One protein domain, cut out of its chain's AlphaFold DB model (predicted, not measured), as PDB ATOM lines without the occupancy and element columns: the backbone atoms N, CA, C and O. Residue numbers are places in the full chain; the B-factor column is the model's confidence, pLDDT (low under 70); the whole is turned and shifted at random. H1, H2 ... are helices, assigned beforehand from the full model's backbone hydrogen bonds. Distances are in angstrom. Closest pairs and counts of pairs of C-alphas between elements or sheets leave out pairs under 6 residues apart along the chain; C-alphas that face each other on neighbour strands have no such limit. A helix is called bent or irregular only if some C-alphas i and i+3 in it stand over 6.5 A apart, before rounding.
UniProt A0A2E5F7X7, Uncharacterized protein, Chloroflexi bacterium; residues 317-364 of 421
ATOM      1  N   GLU A 317      16.194  34.760  28.759       65.88
ATOM      2  CA  GLU A 317      17.464  35.351  29.147       65.88
ATOM      3  C   GLU A 317      17.821  35.067  30.617       65.88
ATOM      4  O   GLU A 317      18.896  34.537  30.870       65.88
ATOM      5  N   LEU A 318      16.910  35.284  31.575       75.06
ATOM      6  CA  LEU A 318      17.125  34.956  32.994       75.06
ATOM      7  C   LEU A 318      17.251  33.446  33.239       75.06
ATOM      8  O   LEU A 318      18.071  33.027  34.051       75.06
ATOM      9  N   ARG A 319      16.453  32.606  32.567       73.06
ATOM     10  CA  ARG A 319      16.563  31.140  32.685       73.06
ATOM     11  C   ARG A 319      17.888  30.639  32.124       73.06
ATOM     12  O   ARG A 319      18.505  29.776  32.737       73.06
ATOM     13  N   VAL A 320      18.323  31.188  30.992       78.31
ATOM     14  CA  VAL A 320      19.625  30.895  30.390       78.31
ATOM     15  C   VAL A 320      20.755  31.379  31.299       78.31
ATOM     16  O   VAL A 320      21.686  30.619  31.534       78.31
ATOM     17  N   GLU A 321      20.656  32.576  31.880       82.06
ATOM     18  CA  GLU A 321      21.640  33.111  32.833       82.06
ATOM     19  C   GLU A 321      21.741  32.236  34.093       82.06
ATOM     20  O   GLU A 321      22.833  31.858  34.517       82.06
ATOM     21  N   GLN A 322      20.603  31.841  34.671       81.25
ATOM     22  CA  GLN A 322      20.560  30.946  35.830       81.25
ATOM     23  C   GLN A 322      21.106  29.554  35.501       81.25
ATOM     24  O   GLN A 322      21.865  28.997  36.290       81.25
ATOM     25  N   ALA A 323      20.765  28.996  34.339       81.12
ATOM     26  CA  ALA A 323      21.281  27.702  33.904       81.12
ATOM     27  C   ALA A 323      22.793  27.752  33.630       81.12
ATOM     28  O   ALA A 323      23.517  26.834  34.013       81.12
ATOM     29  N   GLN A 324      23.294  28.845  33.046       84.50
ATOM     30  CA  GLN A 324      24.729  29.094  32.889       84.50
ATOM     31  C   GLN A 324      25.432  29.186  34.249       84.50
ATOM     32  O   GLN A 324      26.475  28.562  34.429       84.50
ATOM     33  N   MET A 325      24.837  29.871  35.231       84.19
ATOM     34  CA  MET A 325      25.367  29.934  36.598       84.19
ATOM     35  C   MET A 325      25.390  28.554  37.273       84.19
ATOM     36  O   MET A 325      26.358  28.223  37.954       84.19
ATOM     37  N   VAL A 326      24.357  27.725  37.084       80.81
ATOM     38  CA  VAL A 326      24.325  26.345  37.603       80.81
ATOM     39  C   VAL A 326      25.417  25.494  36.954       80.81
ATOM     40  O   VAL A 326      26.116  24.768  37.659       80.81
ATOM     41  N   MET A 327      25.622  25.616  35.642       80.88
ATOM     42  CA  MET A 327      26.692  24.918  34.927       80.88
ATOM     43  C   MET A 327      28.090  25.365  35.386       80.88
ATOM     44  O   MET A 327      28.988  24.541  35.566       80.88
ATOM     45  N   GLU A 328      28.284  26.664  35.617       82.00
ATOM     46  CA  GLU A 328      29.554  27.221  36.091       82.00
ATOM     47  C   GLU A 328      29.835  26.851  37.553       82.00
ATOM     48  O   GLU A 328      30.961  26.500  37.893       82.00
ATOM     49  N   MET A 329      28.822  26.876  38.420       80.50
ATOM     50  CA  MET A 329      28.991  26.595  39.844       80.50
ATOM     51  C   MET A 329      29.016  25.096  40.141       80.50
ATOM     52  O   MET A 329      29.890  24.630  40.859       80.50
ATOM     53  N   VAL A 330      28.055  24.333  39.625       76.50
ATOM     54  CA  VAL A 330      27.882  22.911  39.959       76.50
ATOM     55  C   VAL A 330      28.628  22.033  38.962       76.50
ATOM     56  O   VAL A 330      29.386  21.158  39.376       76.50
ATOM     57  N   GLY A 331      28.485  22.303  37.661       72.38
ATOM     58  CA  GLY A 331      29.135  21.517  36.609       72.38
ATOM     59  C   GLY A 331      30.664  21.616  36.646       72.38
ATOM     60  O   GLY A 331      31.366  20.612  36.614       72.38
ATOM     61  N   GLN A 332      31.243  22.811  36.783       75.50
ATOM     62  CA  GLN A 332      32.712  22.911  36.862       75.50
ATOM     63  C   GLN A 332      33.285  22.381  38.182       75.50
ATOM     64  O   GLN A 332      34.440  21.954  38.212       75.50
ATOM     65  N   MET A 333      32.505  22.391  39.267       72.69
ATOM     66  CA  MET A 333      32.922  21.797  40.538       72.69
ATOM     67  C   MET A 333      32.861  20.267  40.506       72.69
ATOM     68  O   MET A 333      33.743  19.633  41.085       72.69
ATOM     69  N   SER A 334      31.893  19.667  39.807       68.00
ATOM     70  CA  SER A 334      31.804  18.205  39.686       68.00
ATOM     71  C   SER A 334      32.982  17.613  38.902       68.00
ATOM     72  O   SER A 334      33.465  16.542  39.252       68.00
ATOM     73  N   LEU A 335      33.547  18.351  37.938       68.19
ATOM     74  CA  LEU A 335      34.774  17.960  37.224       68.19
ATOM     75  C   LEU A 335      36.065  18.067  38.062       68.19
ATOM     76  O   LEU A 335      37.109  17.573  37.639       68.19
ATOM     77  N   GLN A 336      36.024  18.734  39.219       66.81
ATOM     78  CA  GLN A 336      37.176  18.888  40.123       66.81
ATOM     79  C   GLN A 336      37.206  17.830  41.237       66.81
ATOM     80  O   GLN A 336      38.199  17.733  41.964       66.81
ATOM     81  N   LEU A 337      36.130  17.054  41.388       61.97
ATOM     82  CA  LEU A 337      36.042  15.951  42.339       61.97
ATOM     83  C   LEU A 337      36.669  14.668  41.749       61.97
ATOM     84  O   LEU A 337      36.851  14.571  40.535       61.97
ATOM     85  N   PRO A 338      37.090  13.700  42.590       60.84
ATOM     86  CA  PRO A 338      37.753  12.479  42.132       60.84
ATOM     87  C   PRO A 338      36.935  11.712  41.073       60.84
ATOM     88  O   PRO A 338      35.712  11.678  41.167       60.84
ATOM     89  N   PRO A 339      37.587  11.029  40.113       56.91
ATOM     90  CA  PRO A 339      36.951  10.485  38.903       56.91
ATOM     91  C   PRO A 339      35.851   9.431  39.127       56.91
ATOM     92  O   PRO A 339      35.114   9.125  38.196       56.91
ATOM     93  N   GLU A 340      35.717   8.885  40.336       55.34
ATOM     94  CA  GLU A 340      34.709   7.869  40.681       55.34
ATOM     95  C   GLU A 340      33.347   8.466  41.086       55.34
ATOM     96  O   GLU A 340      32.354   7.749  41.160       55.34
ATOM     97  N   VAL A 341      33.277   9.778  41.326       54.66
ATOM     98  CA  VAL A 341      32.048  10.516  41.642       54.66
ATOM     99  C   VAL A 341      32.249  11.885  40.989       54.66
ATOM    100  O   VAL A 341      32.953  12.720  41.539       54.66
ATOM    101  N   ASP A 342      31.789  12.177  39.770       61.34
ATOM    102  CA  ASP A 342      30.425  12.695  39.610       61.34
ATOM    103  C   ASP A 342      30.108  13.091  38.139       61.34
ATOM    104  O   ASP A 342      29.644  14.199  37.845       61.34
ATOM    105  N   VAL A 343      30.399  12.211  37.170       65.81
ATOM    106  CA  VAL A 343      30.032  12.438  35.748       65.81
ATOM    107  C   VAL A 343      28.511  12.609  35.597       65.81
ATOM    108  O   VAL A 343      28.037  13.379  34.763       65.81
ATOM    109  N   GLU A 344      27.744  11.949  36.465       72.44
ATOM    110  CA  GLU A 344      26.286  12.026  36.514       72.44
ATOM    111  C   GLU A 344      25.778  13.430  36.880       72.44
ATOM    112  O   GLU A 344      24.903  13.956  36.192       72.44
ATOM    113  N   THR A 345      26.330  14.093  37.904       72.38
ATOM    114  CA  THR A 345      25.899  15.461  38.250       72.38
ATOM    115  C   THR A 345      26.340  16.483  37.210       72.38
ATOM    116  O   THR A 345      25.620  17.454  36.974       72.38
ATOM    117  N   TYR A 346      27.470  16.258  36.529       77.19
ATOM    118  CA  TYR A 346      27.836  17.080  35.374       77.19
ATOM    119  C   TYR A 346      26.790  16.976  34.258       77.19
ATOM    120  O   TYR A 346      26.278  17.997  33.797       77.19
ATOM    121  N   ASN A 347      26.413  15.754  33.880       79.69
ATOM    122  CA  ASN A 347      25.408  15.514  32.845       79.69
ATOM    123  C   ASN A 347      24.030  16.081  33.239       79.69
ATOM    124  O   ASN A 347      23.394  16.739  32.424       79.69
ATOM    125  N   LYS A 348      23.630  15.987  34.516       78.81
ATOM    126  CA  LYS A 348      22.405  16.642  35.021       78.81
ATOM    127  C   LYS A 348      22.470  18.171  34.969       78.81
ATOM    128  O   LYS A 348      21.464  18.825  34.707       78.81
ATOM    129  N   SER A 349      23.636  18.773  35.217       77.50
ATOM    130  CA  SER A 349      23.811  20.226  35.060       77.50
ATOM    131  C   SER A 349      23.761  20.665  33.589       77.50
ATOM    132  O   SER A 349      23.247  21.744  33.290       77.50
ATOM    133  N   LEU A 350      24.213  19.801  32.672       79.25
ATOM    134  CA  LEU A 350      24.047  19.981  31.232       79.25
ATOM    135  C   LEU A 350      22.583  19.866  30.802       79.25
ATOM    136  O   LEU A 350      22.163  20.662  29.973       79.25
ATOM    137  N   ASP A 351      21.788  18.964  31.383       80.81
ATOM    138  CA  ASP A 351      20.354  18.869  31.079       80.81
ATOM    139  C   ASP A 351      19.606  20.155  31.421       80.81
ATOM    140  O   ASP A 351      18.866  20.681  30.592       80.81
ATOM    141  N   VAL A 352      19.878  20.741  32.592       80.44
ATOM    142  CA  VAL A 352      19.305  22.041  32.985       80.44
ATOM    143  C   VAL A 352      19.668  23.137  31.976       80.44
ATOM    144  O   VAL A 352      18.851  24.015  31.682       80.44
ATOM    145  N   LEU A 353      20.882  23.086  31.424       79.44
ATOM    146  CA  LEU A 353      21.340  24.007  30.389       79.44
ATOM    147  C   LEU A 353      20.649  23.739  29.042       79.44
ATOM    148  O   LEU A 353      20.149  24.672  28.416       79.44
ATOM    149  N   TYR A 354      20.577  22.487  28.599       81.19
ATOM    150  CA  TYR A 354      19.941  22.096  27.342       81.19
ATOM    151  C   TYR A 354      18.441  22.379  27.327       81.19
ATOM    152  O   TYR A 354      17.937  22.886  26.324       81.19
ATOM    153  N   ASP A 355      17.760  22.176  28.451       77.75
ATOM    154  CA  ASP A 355      16.359  22.547  28.634       77.75
ATOM    155  C   ASP A 355      16.173  24.070  28.580       77.75
ATOM    156  O   ASP A 355      15.218  24.566  27.977       77.75
ATOM    157  N   ALA A 356      17.106  24.842  29.152       79.19
ATOM    158  CA  ALA A 356      17.094  26.302  29.056       79.19
ATOM    159  C   ALA A 356      17.388  26.812  27.633       79.19
ATOM    160  O   ALA A 356      16.890  27.870  27.251       79.19
ATOM    161  N   PHE A 357      18.147  26.071  26.822       75.81
ATOM    162  CA  PHE A 357      18.400  26.393  25.411       75.81
ATOM    163  C   PHE A 357      17.398  25.759  24.433       75.81
ATOM    164  O   PHE A 357      17.469  26.045  23.239       75.81
ATOM    165  N   MET A 358      16.458  24.944  24.920       70.44
ATOM    166  CA  MET A 358      15.507  24.178  24.105       70.44
ATOM    167  C   MET A 358      16.194  23.332  23.017       70.44
ATOM    168  O   MET A 358      15.728  23.257  21.878       70.44
ATOM    169  N   ILE A 359      17.326  22.708  23.354       71.31
ATOM    170  CA  ILE A 359      18.040  21.818  22.433       71.31
ATOM    171  C   ILE A 359      17.322  20.470  22.391       71.31
ATOM    172  O   ILE A 359      17.122  19.824  23.421       71.31
ATOM    173  N   ALA A 360      16.950  20.036  21.186       62.22
ATOM    174  CA  ALA A 360      16.310  18.745  20.982       62.22
ATOM    175  C   ALA A 360      17.216  17.604  21.477       62.22
ATOM    176  O   ALA A 360      18.411  17.587  21.181       62.22
ATOM    177  N   HIS A 361      16.633  16.626  22.174       62.25
ATOM    178  CA  HIS A 361      17.316  15.457  22.749       62.25
ATOM    179  C   HIS A 361      18.378  14.791  21.851       62.25
ATOM    180  O   HIS A 361      19.492  14.603  22.333       62.25
ATOM    181  N   PRO A 362      18.147  14.530  20.545       57.03
ATOM    182  CA  PRO A 362      19.159  13.888  19.694       57.03
ATOM    183  C   PRO A 362      20.425  14.730  19.448       57.03
ATOM    184  O   PRO A 362      21.379  14.241  18.850       57.03
ATOM    185  N   GLN A 363      20.439  16.002  19.857       64.19
ATOM    186  CA  GLN A 363      21.581  16.909  19.723       64.19
ATOM    187  C   GLN A 363      22.319  17.138  21.052       64.19
ATOM    188  O   GLN A 363      23.301  17.883  21.078       64.19
ATOM    189  N   ARG A 364      21.854  16.533  22.156       76.81
ATOM    190  CA  ARG A 364      22.492  16.639  23.474       76.81
ATOM    191  C   ARG A 364      23.749  15.772  23.516       76.81
ATOM    192  O   ARG A 364      23.785  14.680  22.957       76.81
TER     193      ARG A 364
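Overview. This is residues 317 to 364 of the 421 residues of an uncharacterized protein of Chloroflexi bacterium (UniProt A0A2E5F7X7). A helical hairpin: two helices, H1 and then H2, lie side by side and run opposite ways, with a loop at one end from which residues 336 to 341 stick out. After H2 a hooked tail, residues 358 to 364, turns off on the side away from H1. The printed part has 48 residues with two named helices and no named strand, and its class is all helix. It is only just compact, close to loose, with a radius of gyration of the C-alphas of 11.2 A, and flat, spanning 32 by 24 by 9 A.

Arrangement. H1, residues 317 to 334, and H2, residues 343 to 357, form a helical hairpin and touch, with the closest C-alphas, those of Gly 331 and Tyr 346, 4.8 A apart. They run opposite ways at a shallow tilt of 10 degrees. Every O i to N i+4 pair in H2 is within hydrogen-bond range, and 12 of 14 in H1.

Along the chain. H1 begins at C-alpha 317 (17.464, 35.351, 29.147) and is 24.7 A long from first to last C-alpha. It is neither bent nor irregular, but only just: C-alphas 329 and 332 are 6.0 A apart. H2 measures 20.9 A and ends at C-alpha 357 (18.400, 26.393, 25.411).

Size, cuts and confidence. The C-alphas farthest apart, those of Glu 317 and Glu 340, are 34.4 A apart. The printed part has no cut, and the link is short. In this model pLDDT is under 70 at residue 317, residues 334 to 343 and residues 360 to 363.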